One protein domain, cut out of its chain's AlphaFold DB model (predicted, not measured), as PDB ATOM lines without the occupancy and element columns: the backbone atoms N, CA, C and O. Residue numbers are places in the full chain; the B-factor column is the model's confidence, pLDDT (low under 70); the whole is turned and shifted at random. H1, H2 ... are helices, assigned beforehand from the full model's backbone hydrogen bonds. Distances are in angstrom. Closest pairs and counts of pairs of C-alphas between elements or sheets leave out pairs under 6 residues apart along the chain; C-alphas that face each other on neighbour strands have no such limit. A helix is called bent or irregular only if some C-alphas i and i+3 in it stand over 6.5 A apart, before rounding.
ATOM      1  N   TYR A  30      79.592  17.380  91.191       90.00
ATOM      2  CA  TYR A  30      79.290  16.835  89.868       90.00
ATOM      3  C   TYR A  30      78.402  15.591  89.971       90.00
ATOM      4  O   TYR A  30      77.381  15.498  89.286       90.00
ATOM      5  N   GLN A  31      78.759  14.643  90.845       90.44
ATOM      6  CA  GLN A  31      78.002  13.401  91.030       90.44
ATOM      7  C   GLN A  31      76.588  13.654  91.559       90.44
ATOM      8  O   GLN A  31      75.632  13.017  91.109       90.44
ATOM      9  N   LEU A  32      76.426  14.621  92.465       94.00
ATOM     10  CA  LEU A  32      75.116  15.055  92.942       94.00
ATOM     11  C   LEU A  32      74.248  15.567  91.784       94.00
ATOM     12  O   LEU A  32      73.105  15.132  91.624       94.00
ATOM     13  N   HIS A  33      74.797  16.458  90.953       95.12
ATOM     14  CA  HIS A  33      74.084  17.000  89.800       95.12
ATOM     15  C   HIS A  33      73.768  15.938  88.749       95.12
ATOM     16  O   HIS A  33      72.668  15.935  88.192       95.12
ATOM     17  N   TYR A  34      74.699  15.014  88.515       93.56
ATOM     18  CA  TYR A  34      74.543  13.915  87.573       93.56
ATOM     19  C   TYR A  34      73.369  13.022  87.967       93.56
ATOM     20  O   TYR A  34      72.443  12.812  87.181       93.56
ATOM     21  N   ASN A  35      73.377  12.543  89.212       92.56
ATOM     22  CA  ASN A  35      72.368  11.621  89.716       92.56
ATOM     23  C   ASN A  35      70.986  12.275  89.778       92.56
ATOM     24  O   ASN A  35      70.018  11.683  89.305       92.56
ATOM     25  N   LYS A  36      70.890  13.516  90.273       96.38
ATOM     26  CA  LYS A  36      69.604  14.222  90.343       96.38
ATOM     27  C   LYS A  36      69.056  14.563  88.955       96.38
ATOM     28  O   LYS A  36      67.856  14.412  88.734       96.38
ATOM     29  N   TYR A  37      69.900  14.979  88.002       96.12
ATOM     30  CA  TYR A  37      69.449  15.218  86.624       96.12
ATOM     31  C   TYR A  37      68.942  13.920  85.981       96.12
ATOM     32  O   TYR A  37      67.860  13.912  85.397       96.12
ATOM     33  N   LYS A  38      69.671  12.807  86.150       92.75
ATOM     34  CA  LYS A  38      69.274  11.477  85.661       92.75
ATOM     35  C   LYS A  38      67.944  11.009  86.246       92.75
ATOM     36  O   LYS A  38      67.085  10.559  85.494       92.75
ATOM     37  N   GLU A  39      67.756  11.145  87.554       93.88
ATOM     38  CA  GLU A  39      66.505  10.800  88.239       93.88
ATOM     39  C   GLU A  39      65.318  11.601  87.687       93.88
ATOM     40  O   GLU A  39      64.302  11.019  87.302       93.88
ATOM     41  N   LEU A  40      65.454  12.928  87.589       94.81
ATOM     42  CA  LEU A  40      64.391  13.796  87.078       94.81
ATOM     43  C   LEU A  40      64.080  13.535  85.605       94.81
ATOM     44  O   LEU A  40      62.913  13.542  85.220       94.81
ATOM     45  N   TYR A  41      65.105  13.274  84.793       93.75
ATOM     46  CA  TYR A  41      64.921  12.936  83.387       93.75
ATOM     47  C   TYR A  41      64.154  11.617  83.239       93.75
ATOM     48  O   TYR A  41      63.185  11.556  82.486       93.75
ATOM     49  N   LEU A  42      64.541  10.572  83.982       88.00
ATOM     50  CA  LEU A  42      63.830   9.290  83.986       88.00
ATOM     51  C   LEU A  42      62.372   9.465  84.429       88.00
ATOM     52  O   LEU A  42      61.462   8.989  83.753       88.00
ATOM     53  N   LYS A  43      62.137  10.203  85.519       89.62
ATOM     54  CA  LYS A  43      60.784  10.519  86.001       89.62
ATOM     55  C   LYS A  43      59.945  11.215  84.924       89.62
ATOM     56  O   LYS A  43      58.790  10.846  84.734       89.62
ATOM     57  N   ARG A  44      60.531  12.172  84.196       92.75
ATOM     58  CA  ARG A  44      59.871  12.865  83.084       92.75
ATOM     59  C   ARG A  44      59.500  11.908  81.958       92.75
ATOM     60  O   ARG A  44      58.332  11.870  81.587       92.75
ATOM     61  N   ILE A  45      60.446  11.128  81.426       90.00
ATOM     62  CA  ILE A  45      60.181  10.288  80.240       90.00
ATOM     63  C   ILE A  45      59.186   9.151  80.502       90.00
ATOM     64  O   ILE A  45      58.553   8.663  79.569       90.00
ATOM     65  N   PHE A  46      59.022   8.750  81.766       86.56
ATOM     66  CA  PHE A  46      58.012   7.780  82.191       86.56
ATOM     67  C   PHE A  46      56.694   8.415  82.660       86.56
ATOM     68  O   PHE A  46      55.772   7.691  83.030       86.56
ATOM     69  N   SER A  47      56.576   9.746  82.654       87.56
ATOM     70  CA  SER A  47      55.327  10.423  83.008       87.56
ATOM     71  C   SER A  47      54.275  10.268  81.906       87.56
ATOM     72  O   SER A  47      54.583  10.333  80.712       87.56
ATOM     73  N   GLU A  48      53.007  10.131  82.300       93.50
ATOM     74  CA  GLU A  48      51.885  10.074  81.355       93.50
ATOM     75  C   GLU A  48      51.810  11.333  80.481       93.50
ATOM     76  O   GLU A  48      51.532  11.239  79.285       93.50
ATOM     77  N   ALA A  49      52.113  12.507  81.049       93.56
ATOM     78  CA  ALA A  49      52.119  13.761  80.304       93.56
ATOM     79  C   ALA A  49      53.185  13.788  79.203       93.56
ATOM     80  O   ALA A  49      52.872  14.202  78.088       93.56
ATOM     81  N   TYR A  50      54.404  13.303  79.470       92.00
ATOM     82  CA  TYR A  50      55.447  13.207  78.445       92.00
ATOM     83  C   TYR A  50      55.076  12.205  77.349       92.00
ATOM     84  O   TYR A  50      55.183  12.518  76.166       92.00
ATOM     85  N   ILE A  51      54.576  11.023  77.726       89.94
ATOM     86  CA  ILE A  51      54.140   9.995  76.767       89.94
ATOM     87  C   ILE A  51      53.025  10.536  75.861       89.94
ATOM     88  O   ILE A  51      53.040  10.325  74.646       89.94
ATOM     89  N   ASN A  52      52.058  11.259  76.435       93.69
ATOM     90  CA  ASN A  52      50.990  11.886  75.667       93.69
ATOM     91  C   ASN A  52      51.515  13.007  74.757       93.69
ATOM     92  O   ASN A  52      51.135  13.057  73.588       93.69
ATOM     93  N   TYR A  53      52.402  13.867  75.264       94.81
ATOM     94  CA  TYR A  53      53.063  14.901  74.468       94.81
ATOM     95  C   TYR A  53      53.784  14.303  73.254       94.81
ATOM     96  O   TYR A  53      53.503  14.717  72.132       94.81
ATOM     97  N   GLU A  54      54.625  13.283  73.448       91.69
ATOM     98  CA  GLU A  54      55.354  12.624  72.357       91.69
ATOM     99  C   GLU A  54      54.391  12.045  71.316       91.69
ATOM    100  O   GLU A  54      54.560  12.262  70.118       91.69
ATOM    101  N   LYS A  55      53.316  11.380  71.759       93.19
ATOM    102  CA  LYS A  55      52.289  10.828  70.866       93.19
ATOM    103  C   LYS A  55      51.612  11.910  70.017       93.19
ATOM    104  O   LYS A  55      51.442  11.724  68.809       93.19
ATOM    105  N   VAL A  56      51.194  13.017  70.634       94.81
ATOM    106  CA  VAL A  56      50.529  14.130  69.937       94.81
ATOM    107  C   VAL A  56      51.510  14.833  68.999       94.81
ATOM    108  O   VAL A  56      51.170  15.119  67.850       94.81
ATOM    109  N   PHE A  57      52.749  15.042  69.437       93.50
ATOM    110  CA  PHE A  57      53.784  15.667  68.626       93.50
ATOM    111  C   PHE A  57      54.178  14.805  67.422       93.50
ATOM    112  O   PHE A  57      54.291  15.315  66.308       93.50
ATOM    113  N   ASP A  58      54.314  13.490  67.594       91.62
ATOM    114  CA  ASP A  58      54.549  12.542  66.504       91.62
ATOM    115  C   ASP A  58      53.417  12.534  65.481       91.62
ATOM    116  O   ASP A  58      53.671  12.482  64.273       91.62
ATOM    117  N   HIS A  59      52.168  12.598  65.942       94.94
ATOM    118  CA  HIS A  59      51.027  12.749  65.049       94.94
ATOM    119  C   HIS A  59      51.126  14.056  64.254       94.94
ATOM    120  O   HIS A  59      51.089  14.025  63.022       94.94
ATOM    121  N   TYR A  60      51.362  15.183  64.930       94.81
ATOM    122  CA  TYR A  60      51.485  16.486  64.284       94.81
ATOM    123  C   TYR A  60      52.630  16.513  63.257       94.81
ATOM    124  O   TYR A  60      52.428  16.929  62.115       94.81
ATOM    125  N   LYS A  61      53.807  15.960  63.597       91.75
ATOM    126  CA  LYS A  61      54.953  15.801  62.677       91.75
ATOM    127  C   LYS A  61      54.583  15.019  61.415       91.75
ATOM    128  O   LYS A  61      55.012  15.378  60.315       91.75
ATOM    129  N   LYS A  62      53.784  13.956  61.547       93.69
ATOM    130  CA  LYS A  62      53.292  13.175  60.400       93.69
ATOM    131  C   LYS A  62      52.319  13.975  59.537       93.69
ATOM    132  O   LYS A  62      52.329  13.779  58.320       93.69
ATOM    133  N   MET A  63      51.504  14.841  60.140       95.44
ATOM    134  CA  MET A  63      50.551  15.687  59.420       95.44
ATOM    135  C   MET A  63      51.250  16.798  58.632       95.44
ATOM    136  O   MET A  63      50.894  17.038  57.486       95.44
ATOM    137  N   ILE A  64      52.305  17.408  59.168       92.75
ATOM    138  CA  ILE A  64      53.061  18.477  58.483       92.75
ATOM    139  C   ILE A  64      54.152  17.971  57.524       92.75
ATOM    140  O   ILE A  64      54.952  18.760  57.018       92.75
ATOM    141  N   ASN A  65      54.239  16.654  57.303       88.56
ATOM    142  CA  ASN A  65      55.319  16.028  56.532       88.56
ATOM    143  C   ASN A  65      56.722  16.435  57.029       88.56
ATOM    144  O   ASN A  65      57.610  16.745  56.233       88.56
ATOM    145  N   TYR A  66      56.925  16.427  58.353       83.94
ATOM    146  CA  TYR A  66      58.086  17.042  59.007       83.94
ATOM    147  C   TYR A  66      59.438  16.625  58.415       83.94
ATOM    148  O   TYR A  66      60.263  17.489  58.163       83.94
ATOM    149  N   GLU A  67      59.676  15.345  58.111       81.00
ATOM    150  CA  GLU A  67      60.970  14.902  57.553       81.00
ATOM    151  C   GLU A  67      61.356  15.597  56.238       81.00
ATOM    152  O   GLU A  67      62.533  15.884  56.018       81.00
ATOM    153  N   HIS A  68      60.373  15.919  55.395       80.50
ATOM    154  CA  HIS A  68      60.596  16.626  54.131       80.50
ATOM    155  C   HIS A  68      60.743  18.140  54.341       80.50
ATOM    156  O   HIS A  68      61.366  18.822  53.532       80.50
ATOM    157  N   ASN A  69      60.206  18.662  55.447       77.75
ATOM    158  CA  ASN A  69      60.118  20.090  55.736       77.75
ATOM    159  C   ASN A  69      61.020  20.559  56.889       77.75
ATOM    160  O   ASN A  69      61.074  21.755  57.159       77.75
ATOM    161  N   LYS A  70      61.770  19.669  57.555       76.06
ATOM    162  CA  LYS A  70      62.511  19.977  58.794       76.06
ATOM    163  C   LYS A  70      63.508  21.125  58.661       76.06
ATOM    164  O   LYS A  70      63.698  21.874  59.605       76.06
ATOM    165  N   TYR A  71      64.100  21.311  57.482       76.56
ATOM    166  CA  TYR A  71      65.029  22.418  57.216       76.56
ATOM    167  C   TYR A  71      64.327  23.762  56.963       76.56
ATOM    168  O   TYR A  71      64.969  24.806  56.995       76.56
ATOM    169  N   ARG A  72      63.014  23.740  56.705       75.50
ATOM    170  CA  ARG A  72      62.156  24.922  56.515       75.50
ATOM    171  C   ARG A  72      61.455  25.336  57.813       75.50
ATOM    172  O   ARG A  72      60.947  26.449  57.898       75.50
ATOM    173  N   ILE A  73      61.435  24.454  58.814       75.31
ATOM    174  CA  ILE A  73      60.841  24.678  60.133       75.31
ATOM    175  C   ILE A  73      61.984  24.975  61.107       75.31
ATOM    176  O   ILE A  73      62.578  24.076  61.691       75.31
ATOM    177  N   LEU A  74      62.323  26.258  61.248       65.50
ATOM    178  CA  LEU A  74      63.463  26.694  62.062       65.50
ATOM    179  C   LEU A  74      63.205  26.574  63.572       65.50
ATOM    180  O   LEU A  74      64.150  26.428  64.345       65.50
ATOM    181  N   ASN A  75      61.940  26.641  64.002       70.06
ATOM    182  CA  ASN A  75      61.563  26.587  65.411       70.06
ATOM    183  C   ASN A  75      60.214  25.883  65.608       70.06
ATOM    184  O   ASN A  75      59.237  26.173  64.921       70.06
ATOM    185  N   VAL A  76      60.151  25.002  66.609       68.31
ATOM    186  CA  VAL A  76      58.932  24.290  67.032       68.31
ATOM    187  C   VAL A  76      57.835  25.271  67.461       68.31
ATOM    188  O   VAL A  76      56.660  25.021  67.219       68.31
ATOM    189  N   LYS A  77      58.196  26.425  68.039       72.12
ATOM    190  CA  LYS A  77      57.221  27.456  68.439       72.12
ATOM    191  C   LYS A  77      56.462  28.064  67.259       72.12
ATOM    192  O   LYS A  77      55.331  28.506  67.431       72.12
ATOM    193  N   ASP A  78      57.058  28.022  66.072       81.25
ATOM    194  CA  ASP A  78      56.482  28.589  64.856       81.25
ATOM    195  C   ASP A  78      55.753  27.536  64.015       81.25
ATOM    196  O   ASP A  78      55.246  27.859  62.943       81.25
ATOM    197  N   LEU A  79      55.655  26.286  64.488       86.12
ATOM    198  CA  LEU A  79      55.013  25.186  63.763       86.12
ATOM    199  C   LEU A  79      53.583  25.519  63.342       86.12
ATOM    200  O   LEU A  79      53.254  25.346  62.175       86.12
ATOM    201  N   GLY A  80      52.750  26.044  64.245       89.38
ATOM    202  CA  GLY A  80      51.376  26.420  63.902       89.38
ATOM    203  C   GLY A  80      51.308  27.501  62.814       89.38
ATOM    204  O   GLY A  80      50.534  27.386  61.864       89.38
ATOM    205  N   ALA A  81      52.157  28.530  62.903       90.44
ATOM    206  CA  ALA A  81      52.222  29.593  61.898       90.44
ATOM    207  C   ALA A  81      52.740  29.069  60.550       90.44
ATOM    208  O   ALA A  81      52.175  29.383  59.499       90.44
ATOM    209  N   TRP A  82      53.768  28.220  60.584       91.75
ATOM    210  CA  TRP A  82      54.320  27.561  59.408       91.75
ATOM    211  C   TRP A  82      53.269  26.682  58.721       91.75
ATOM    212  O   TRP A  82      53.085  26.814  57.512       91.75
ATOM    213  N   THR A  83      52.529  25.867  59.481       93.62
ATOM    214  CA  THR A  83      51.461  24.991  58.976       93.62
ATOM    215  C   THR A  83      50.380  25.788  58.251       93.62
ATOM    216  O   THR A  83      49.961  25.397  57.165       93.62
ATOM    217  N   ARG A  84      49.952  26.932  58.802       93.69
ATOM    218  CA  ARG A  84      48.959  27.802  58.147       93.69
ATOM    219  C   ARG A  84      49.469  28.368  56.824       93.69
ATOM    220  O   ARG A  84      48.725  28.393  55.849       93.69
ATOM    221  N   ALA A  85      50.726  28.805  56.788       92.19
ATOM    222  CA  ALA A  85      51.342  29.367  55.587       92.19
ATOM    223  C   ALA A  85      51.649  28.311  54.509       92.19
ATOM    224  O   ALA A  85      51.743  28.652  53.333       92.19
ATOM    225  N   HIS A  86      51.785  27.042  54.899       93.38
ATOM    226  CA  HIS A  86      52.195  25.938  54.028       93.38
ATOM    227  C   HIS A  86      51.173  24.801  54.016       93.38
ATOM    228  O   HIS A  86      51.550  23.641  53.892       93.38
ATOM    229  N   LEU A  87      49.876  25.108  54.140       94.56
ATOM    230  CA  LEU A  87      48.830  24.086  54.246       94.56
ATOM    231  C   LEU A  87      48.887  23.065  53.092       94.56
ATOM    232  O   LEU A  87      48.701  21.875  53.333       94.56
ATOM    233  N   SER A  88      49.223  23.512  51.876       94.12
ATOM    234  CA  SER A  88      49.391  22.656  50.688       94.12
ATOM    235  C   SER A  88      50.505  21.616  50.818       94.12
ATOM    236  O   SER A  88      50.461  20.589  50.148       94.12
ATOM    237  N   ASP A  89      51.494  21.877  51.674       93.38
ATOM    238  CA  ASP A  89      52.650  21.005  51.907       93.38
ATOM    239  C   ASP A  89      52.369  19.983  53.033       93.38
ATOM    240  O   ASP A  89      53.222  19.153  53.370       93.38
ATOM    241  N   THR A  90      51.171  20.033  53.625       94.38
ATOM    242  CA  THR A  90      50.736  19.191  54.748       94.38
ATOM    243  C   THR A  90      49.654  18.188  54.337       94.38
ATOM    244  O   THR A  90      49.161  18.183  53.214       94.38
ATOM    245  N   LYS A  91      49.273  17.310  55.268       96.19
ATOM    246  CA  LYS A  91      48.159  16.362  55.133       96.19
ATOM    247  C   LYS A  91      46.834  16.902  55.674       96.19
ATOM    248  O   LYS A  91      45.841  16.179  55.640       96.19
ATOM    249  N   PHE A  92      46.814  18.124  56.203       97.12
ATOM    250  CA  PHE A  92      45.588  18.743  56.693       97.12
ATOM    251  C   PHE A  92      44.674  19.108  55.524       97.12
ATOM    252  O   PHE A  92      45.116  19.653  54.515       97.12
ATOM    253  N   LYS A  93      43.376  18.843  55.670       96.50
ATOM    254  CA  LYS A  93      42.359  19.154  54.657       96.50
ATOM    255  C   LYS A  93      41.910  20.608  54.720       96.50
ATOM    256  O   LYS A  93      41.314  21.113  53.774       96.50
ATOM    257  N   SER A  94      42.128  21.266  55.856       97.69
ATOM    258  CA  SER A  94      41.718  22.649  56.082       97.69
ATOM    259  C   SER A  94      42.568  23.319  57.157       97.69
ATOM    260  O   SER A  94      43.152  22.648  58.007       97.69
ATOM    261  N   ILE A  95      42.565  24.655  57.160       96.69
ATOM    262  CA  ILE A  95      43.166  25.457  58.238       96.69
ATOM    263  C   ILE A  95      42.540  25.097  59.587       96.69
ATOM    264  O   ILE A  95      43.257  24.945  60.567       96.69
ATOM    265  N   LYS A  96      41.218  24.889  59.631       97.38
ATOM    266  CA  LYS A  96      40.520  24.521  60.866       97.38
ATOM    267  C   LYS A  96      41.052  23.210  61.455       97.38
ATOM    268  O   LYS A  96      41.312  23.149  62.646       97.38
ATOM    269  N   GLU A  97      41.229  22.177  60.633       97.69
ATOM    270  CA  GLU A  97      41.795  20.897  61.087       97.69
ATOM    271  C   GLU A  97      43.230  21.067  61.608       97.69
ATOM    272  O   GLU A  97      43.580  20.522  62.652       97.69
ATOM    273  N   ALA A  98      44.045  21.862  60.909       96.81
ATOM    274  CA  ALA A  98      45.404  22.175  61.336       96.81
ATOM    275  C   ALA A  98      45.446  22.922  62.680       96.81
ATOM    276  O   ALA A  98      46.307  22.636  63.515       96.81
ATOM    277  N   ASP A  99      44.521  23.860  62.889       96.06
ATOM    278  CA  ASP A  99      44.375  24.611  64.136       96.06
ATOM    279  C   ASP A  99      43.902  23.714  65.283       96.06
ATOM    280  O   ASP A  99      44.472  23.776  66.372       96.06
ATOM    281  N   ASP A 100      42.924  22.839  65.035       97.25
ATOM    282  CA  ASP A 100      42.421  21.886  66.026       97.25
ATOM    283  C   ASP A 100      43.547  20.933  66.495       97.25
ATOM    284  O   ASP A 100      43.710  20.702  67.693       97.25
ATOM    285  N   GLU A 101      44.372  20.408  65.577       96.94
ATOM    286  CA  GLU A 101      45.534  19.574  65.933       96.94
ATOM    287  C   GLU A 101      46.667  20.375  66.596       96.94
ATOM    288  O   GLU A 101      47.366  19.861  67.473       96.94
ATOM    289  N   TRP A 102      46.846  21.645  66.227       95.38
ATOM    290  CA  TRP A 102      47.831  22.518  66.866       95.38
ATOM    291  C   TRP A 102      47.461  22.822  68.321       95.38
ATOM    292  O   TRP A 102      48.325  22.768  69.194       95.38
ATOM    293  N   ILE A 103      46.179  23.071  68.601       95.62
ATOM    294  CA  ILE A 103      45.673  23.279  69.966       95.62
ATOM    295  C   ILE A 103      45.941  22.044  70.830       95.62
ATOM    296  O   ILE A 103      46.479  22.181  71.926       95.62
ATOM    297  N   LYS A 104      45.686  20.832  70.316       96.25
ATOM    298  CA  LYS A 104      46.000  19.586  71.042       96.25
ATOM    299  C   LYS A 104      47.478  19.491  71.422       96.25
ATOM    300  O   LYS A 104      47.802  19.053  72.526       96.25
ATOM    301  N   LEU A 105      48.376  19.885  70.517       95.12
ATOM    302  CA  LEU A 105      49.812  19.894  70.790       95.12
ATOM    303  C   LEU A 105      50.192  20.948  71.840       95.12
ATOM    304  O   LEU A 105      51.003  20.655  72.721       95.12
ATOM    305  N   LEU A 106      49.599  22.143  71.784       94.69
ATOM    306  CA  LEU A 106      49.808  23.181  72.797       94.69
ATOM    307  C   LEU A 106      49.353  22.717  74.184       94.69
ATOM    308  O   LEU A 106      50.117  22.839  75.142       94.69
ATOM    309  N   ASP A 107      48.167  22.119  74.280       96.50
ATOM    310  CA  ASP A 107      47.623  21.609  75.539       96.50
ATOM    311  C   ASP A 107      48.503  20.493  76.121       96.50
ATOM    312  O   ASP A 107      48.814  20.492  77.315       96.50
ATOM    313  N   ALA A 108      48.967  19.565  75.276       96.38
ATOM    314  CA  ALA A 108      49.874  18.502  75.701       96.38
ATOM    315  C   ALA A 108      51.233  19.055  76.169       96.38
ATOM    316  O   ALA A 108      51.771  18.586  77.170       96.38
ATOM    317  N   THR A 109      51.759  20.079  75.486       94.25
ATOM    318  CA  THR A 109      53.013  20.758  75.858       94.25
ATOM    319  C   THR A 109      52.885  21.463  77.207       94.25
ATOM    320  O   THR A 109      53.771  21.355  78.055       94.25
ATOM    321  N   GLU A 110      51.778  22.171  77.440       95.81
ATOM    322  CA  GLU A 110      51.542  22.866  78.706       95.81
ATOM    323  C   GLU A 110      51.395  21.883  79.870       95.81
ATOM    324  O   GLU A 110      51.947  22.112  80.949       95.81
ATOM    325  N   LEU A 111      50.694  20.767  79.653       96.31
ATOM    326  CA  LEU A 111      50.548  19.722  80.662       96.31
ATOM    327  C   LEU A 111      51.894  19.074  81.009       96.31
ATOM    328  O   LEU A 111      52.186  18.896  82.192       96.31
ATOM    329  N   GLU A 112      52.708  18.754  80.000       95.81
ATOM    330  CA  GLU A 112      54.056  18.202  80.171       95.81
ATOM    331  C   GLU A 112      54.924  19.141  81.008       95.81
ATOM    332  O   GLU A 112      55.414  18.742  82.064       95.81
ATOM    333  N   ARG A 113      54.995  20.420  80.621       94.38
ATOM    334  CA  ARG A 113      55.718  21.458  81.364       94.38
ATOM    335  C   ARG A 113      55.221  21.590  82.802       94.38
ATOM    336  O   ARG A 113      56.012  21.690  83.734       94.38
ATOM    337  N   LYS A 114      53.902  21.588  83.012       96.69
ATOM    338  CA  LYS A 114      53.309  21.736  84.348       96.69
ATOM    339  C   LYS A 114      53.640  20.551  85.255       96.69
ATOM    340  O   LYS A 114      53.975  20.762  86.419       96.69
ATOM    341  N   GLN A 115      53.539  19.322  84.750       96.62
ATOM    342  CA  GLN A 115      53.803  18.118  85.546       96.62
ATOM    343  C   GLN A 115      55.300  17.860  85.755       96.62
ATOM    344  O   GLN A 115      55.685  17.345  86.803       96.62
ATOM    345  N   ASN A 116      56.142  18.270  84.804       96.06
ATOM    346  CA  ASN A 116      57.590  18.069  84.842       96.06
ATOM    347  C   ASN A 116      58.375  19.365  85.122       96.06
ATOM    348  O   ASN A 116      59.579  19.424  84.886       96.06
ATOM    349  N   ASN A 117      57.740  20.384  85.712       97.19
ATOM    350  CA  ASN A 117      58.367  21.682  85.993       97.19
ATOM    351  C   ASN A 117      59.647  21.580  86.852       97.19
ATOM    352  O   ASN A 117      60.567  22.390  86.706       97.19
ATOM    353  N   GLU A 118      59.724  20.589  87.752       97.25
ATOM    354  CA  GLU A 118      60.943  20.313  88.532       97.25
ATOM    355  C   GLU A 118      62.116  19.960  87.607       97.25
ATOM    356  O   GLU A 118      63.212  20.496  87.778       97.25
ATOM    357  N   PHE A 119      61.880  19.112  86.598       96.69
ATOM    358  CA  PHE A 119      62.878  18.776  85.591       96.69
ATOM    359  C   PHE A 119      63.299  20.014  84.795       96.69
ATOM    360  O   PHE A 119      64.495  20.274  84.708       96.69
ATOM    361  N   ASP A 120      62.358  20.813  84.286       94.00
ATOM    362  CA  ASP A 120      62.675  21.999  83.474       94.00
ATOM    363  C   ASP A 120      63.500  23.033  84.250       94.00
ATOM    364  O   ASP A 120      64.520  23.543  83.772       94.00
ATOM    365  N   THR A 121      63.097  23.299  85.493       96.88
ATOM    366  CA  THR A 121      63.809  24.212  86.393       96.88
ATOM    367  C   THR A 121      65.219  23.698  86.675       96.88
ATOM    368  O   THR A 121      66.196  24.454  86.621       96.88
ATOM    369  N   TYR A 122      65.349  22.400  86.955       97.50
ATOM    370  CA  TYR A 122      66.637  21.794  87.259       97.50
ATOM    371  C   TYR A 122      67.544  21.708  86.028       97.50
ATOM    372  O   TYR A 122      68.737  21.977  86.134       97.50
ATOM    373  N   GLN A 123      66.992  21.426  84.848       96.00
ATOM    374  CA  GLN A 123      67.717  21.457  83.581       96.00
ATOM    375  C   GLN A 123      68.334  22.834  83.341       96.00
ATOM    376  O   GLN A 123      69.517  22.934  83.018       96.00
ATOM    377  N   TYR A 124      67.565  23.906  83.544       95.31
ATOM    378  CA  TYR A 124      68.079  25.266  83.405       95.31
ATOM    379  C   TYR A 124      69.173  25.586  84.433       95.31
ATOM    380  O   TYR A 124      70.157  26.247  84.096       95.31
ATOM    381  N   LYS A 125      69.050  25.081  85.670       96.56
ATOM    382  CA  LYS A 125      70.119  25.170  86.678       96.56
ATOM    383  C   LYS A 125      71.387  24.454  86.205       96.56
ATOM    384  O   LYS A 125      72.459  25.045  86.265       96.56
ATOM    385  N   VAL A 126      71.266  23.218  85.720       95.12
ATOM    386  CA  VAL A 126      72.399  22.413  85.242       95.12
ATOM    387  C   VAL A 126      73.080  23.079  84.049       95.12
ATOM    388  O   VAL A 126      74.297  23.182  84.058       95.12
ATOM    389  N   LEU A 127      72.331  23.613  83.078       92.19
ATOM    390  CA  LEU A 127      72.885  24.315  81.908       92.19
ATOM    391  C   LEU A 127      73.792  25.502  82.263       92.19
ATOM    392  O   LEU A 127      74.654  25.862  81.464       92.19
ATOM    393  N   LYS A 128      73.605  26.115  83.438       93.88
ATOM    394  CA  LYS A 128      74.433  27.228  83.925       93.88
ATOM    395  C   LYS A 128      75.730  26.786  84.599       93.88
ATOM    396  O   LYS A 128      76.583  27.631  84.855       93.88
ATOM    397  N   LEU A 129      75.876  25.502  84.917       89.50
ATOM    398  CA  LEU A 129      77.100  24.972  85.505       89.50
ATOM    399  C   LEU A 129      78.199  24.885  84.434       89.50
ATOM    400  O   LEU A 129      77.895  24.534  83.291       89.50
ATOM    401  N   PRO A 130      79.482  25.098  84.786       89.00
ATOM    402  CA  PRO A 130      80.590  24.990  83.831       89.00
ATOM    403  C   PRO A 130      80.650  23.639  83.095       89.00
ATOM    404  O   PRO A 130      80.995  23.584  81.919       89.00
ATOM    405  N   TYR A 131      80.268  22.549  83.768       84.75
ATOM    406  CA  TYR A 131      80.203  21.190  83.214       84.75
ATOM    407  C   TYR A 131      78.787  20.757  82.789       84.75
ATOM    408  O   TYR A 131      78.585  19.608  82.394       84.75
TER     409      TYR A 131
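What this domain is: This is residues 30 to 131 of the 170 residues of an uncharacterized protein of Flavobacterium akiainvivens (UniProt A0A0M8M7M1). The helices form an arched double track: H1 and H2 run out with a corner between them, H5 and H6 run back beside them, H4 folds against H5's first part, and small H3 lies at that end. The 102 printed residues include six named helices, H1 to H6, and no named strand: all helix. The whole is loose, radius of gyration of the C-alphas 16.5 A, spanning 50 by 27 by 17 A.

Where its parts are: H1, residues 30 to 45, begins at C-alpha 30 (79.290, 16.835, 89.868) and measures 22.4 A. H2 is 48 to 63, 22.7 A; H3 66 to 69; H4 76 to 85, irregular, C-alphas 77 and 80 being 7.5 A apart; H5 95 to 115, 30.2 A. H6, 117 to 127, ends at C-alpha 127 (72.885, 24.315, 81.908).

How they stand to each other: H1 touches H6, opposite ways, at 37 degrees, only just steep; closest C-alphas Leu 40 and Phe 119, 5.4 A. H2 touches H5, opposite ways, at a shallow 25 degrees; closest Ala 49 and Glu 112, 4.8 A. H3 touches no helix. H4 and H5 form a helical hairpin, H5 touching with residues 95 to 102 alone; closest Gly 80 and Trp 102, 6.0 A. Every O i to N i+4 pair is within hydrogen-bond range in H1, H2, H5 and H6, 4 of 6 in H4; H3 is too short for one.

The domain as a whole: The printed part has no cut and no long link; C-alphas 30 and 131 are 8.0 A apart. Residues 74 and 76 have pLDDT under 70.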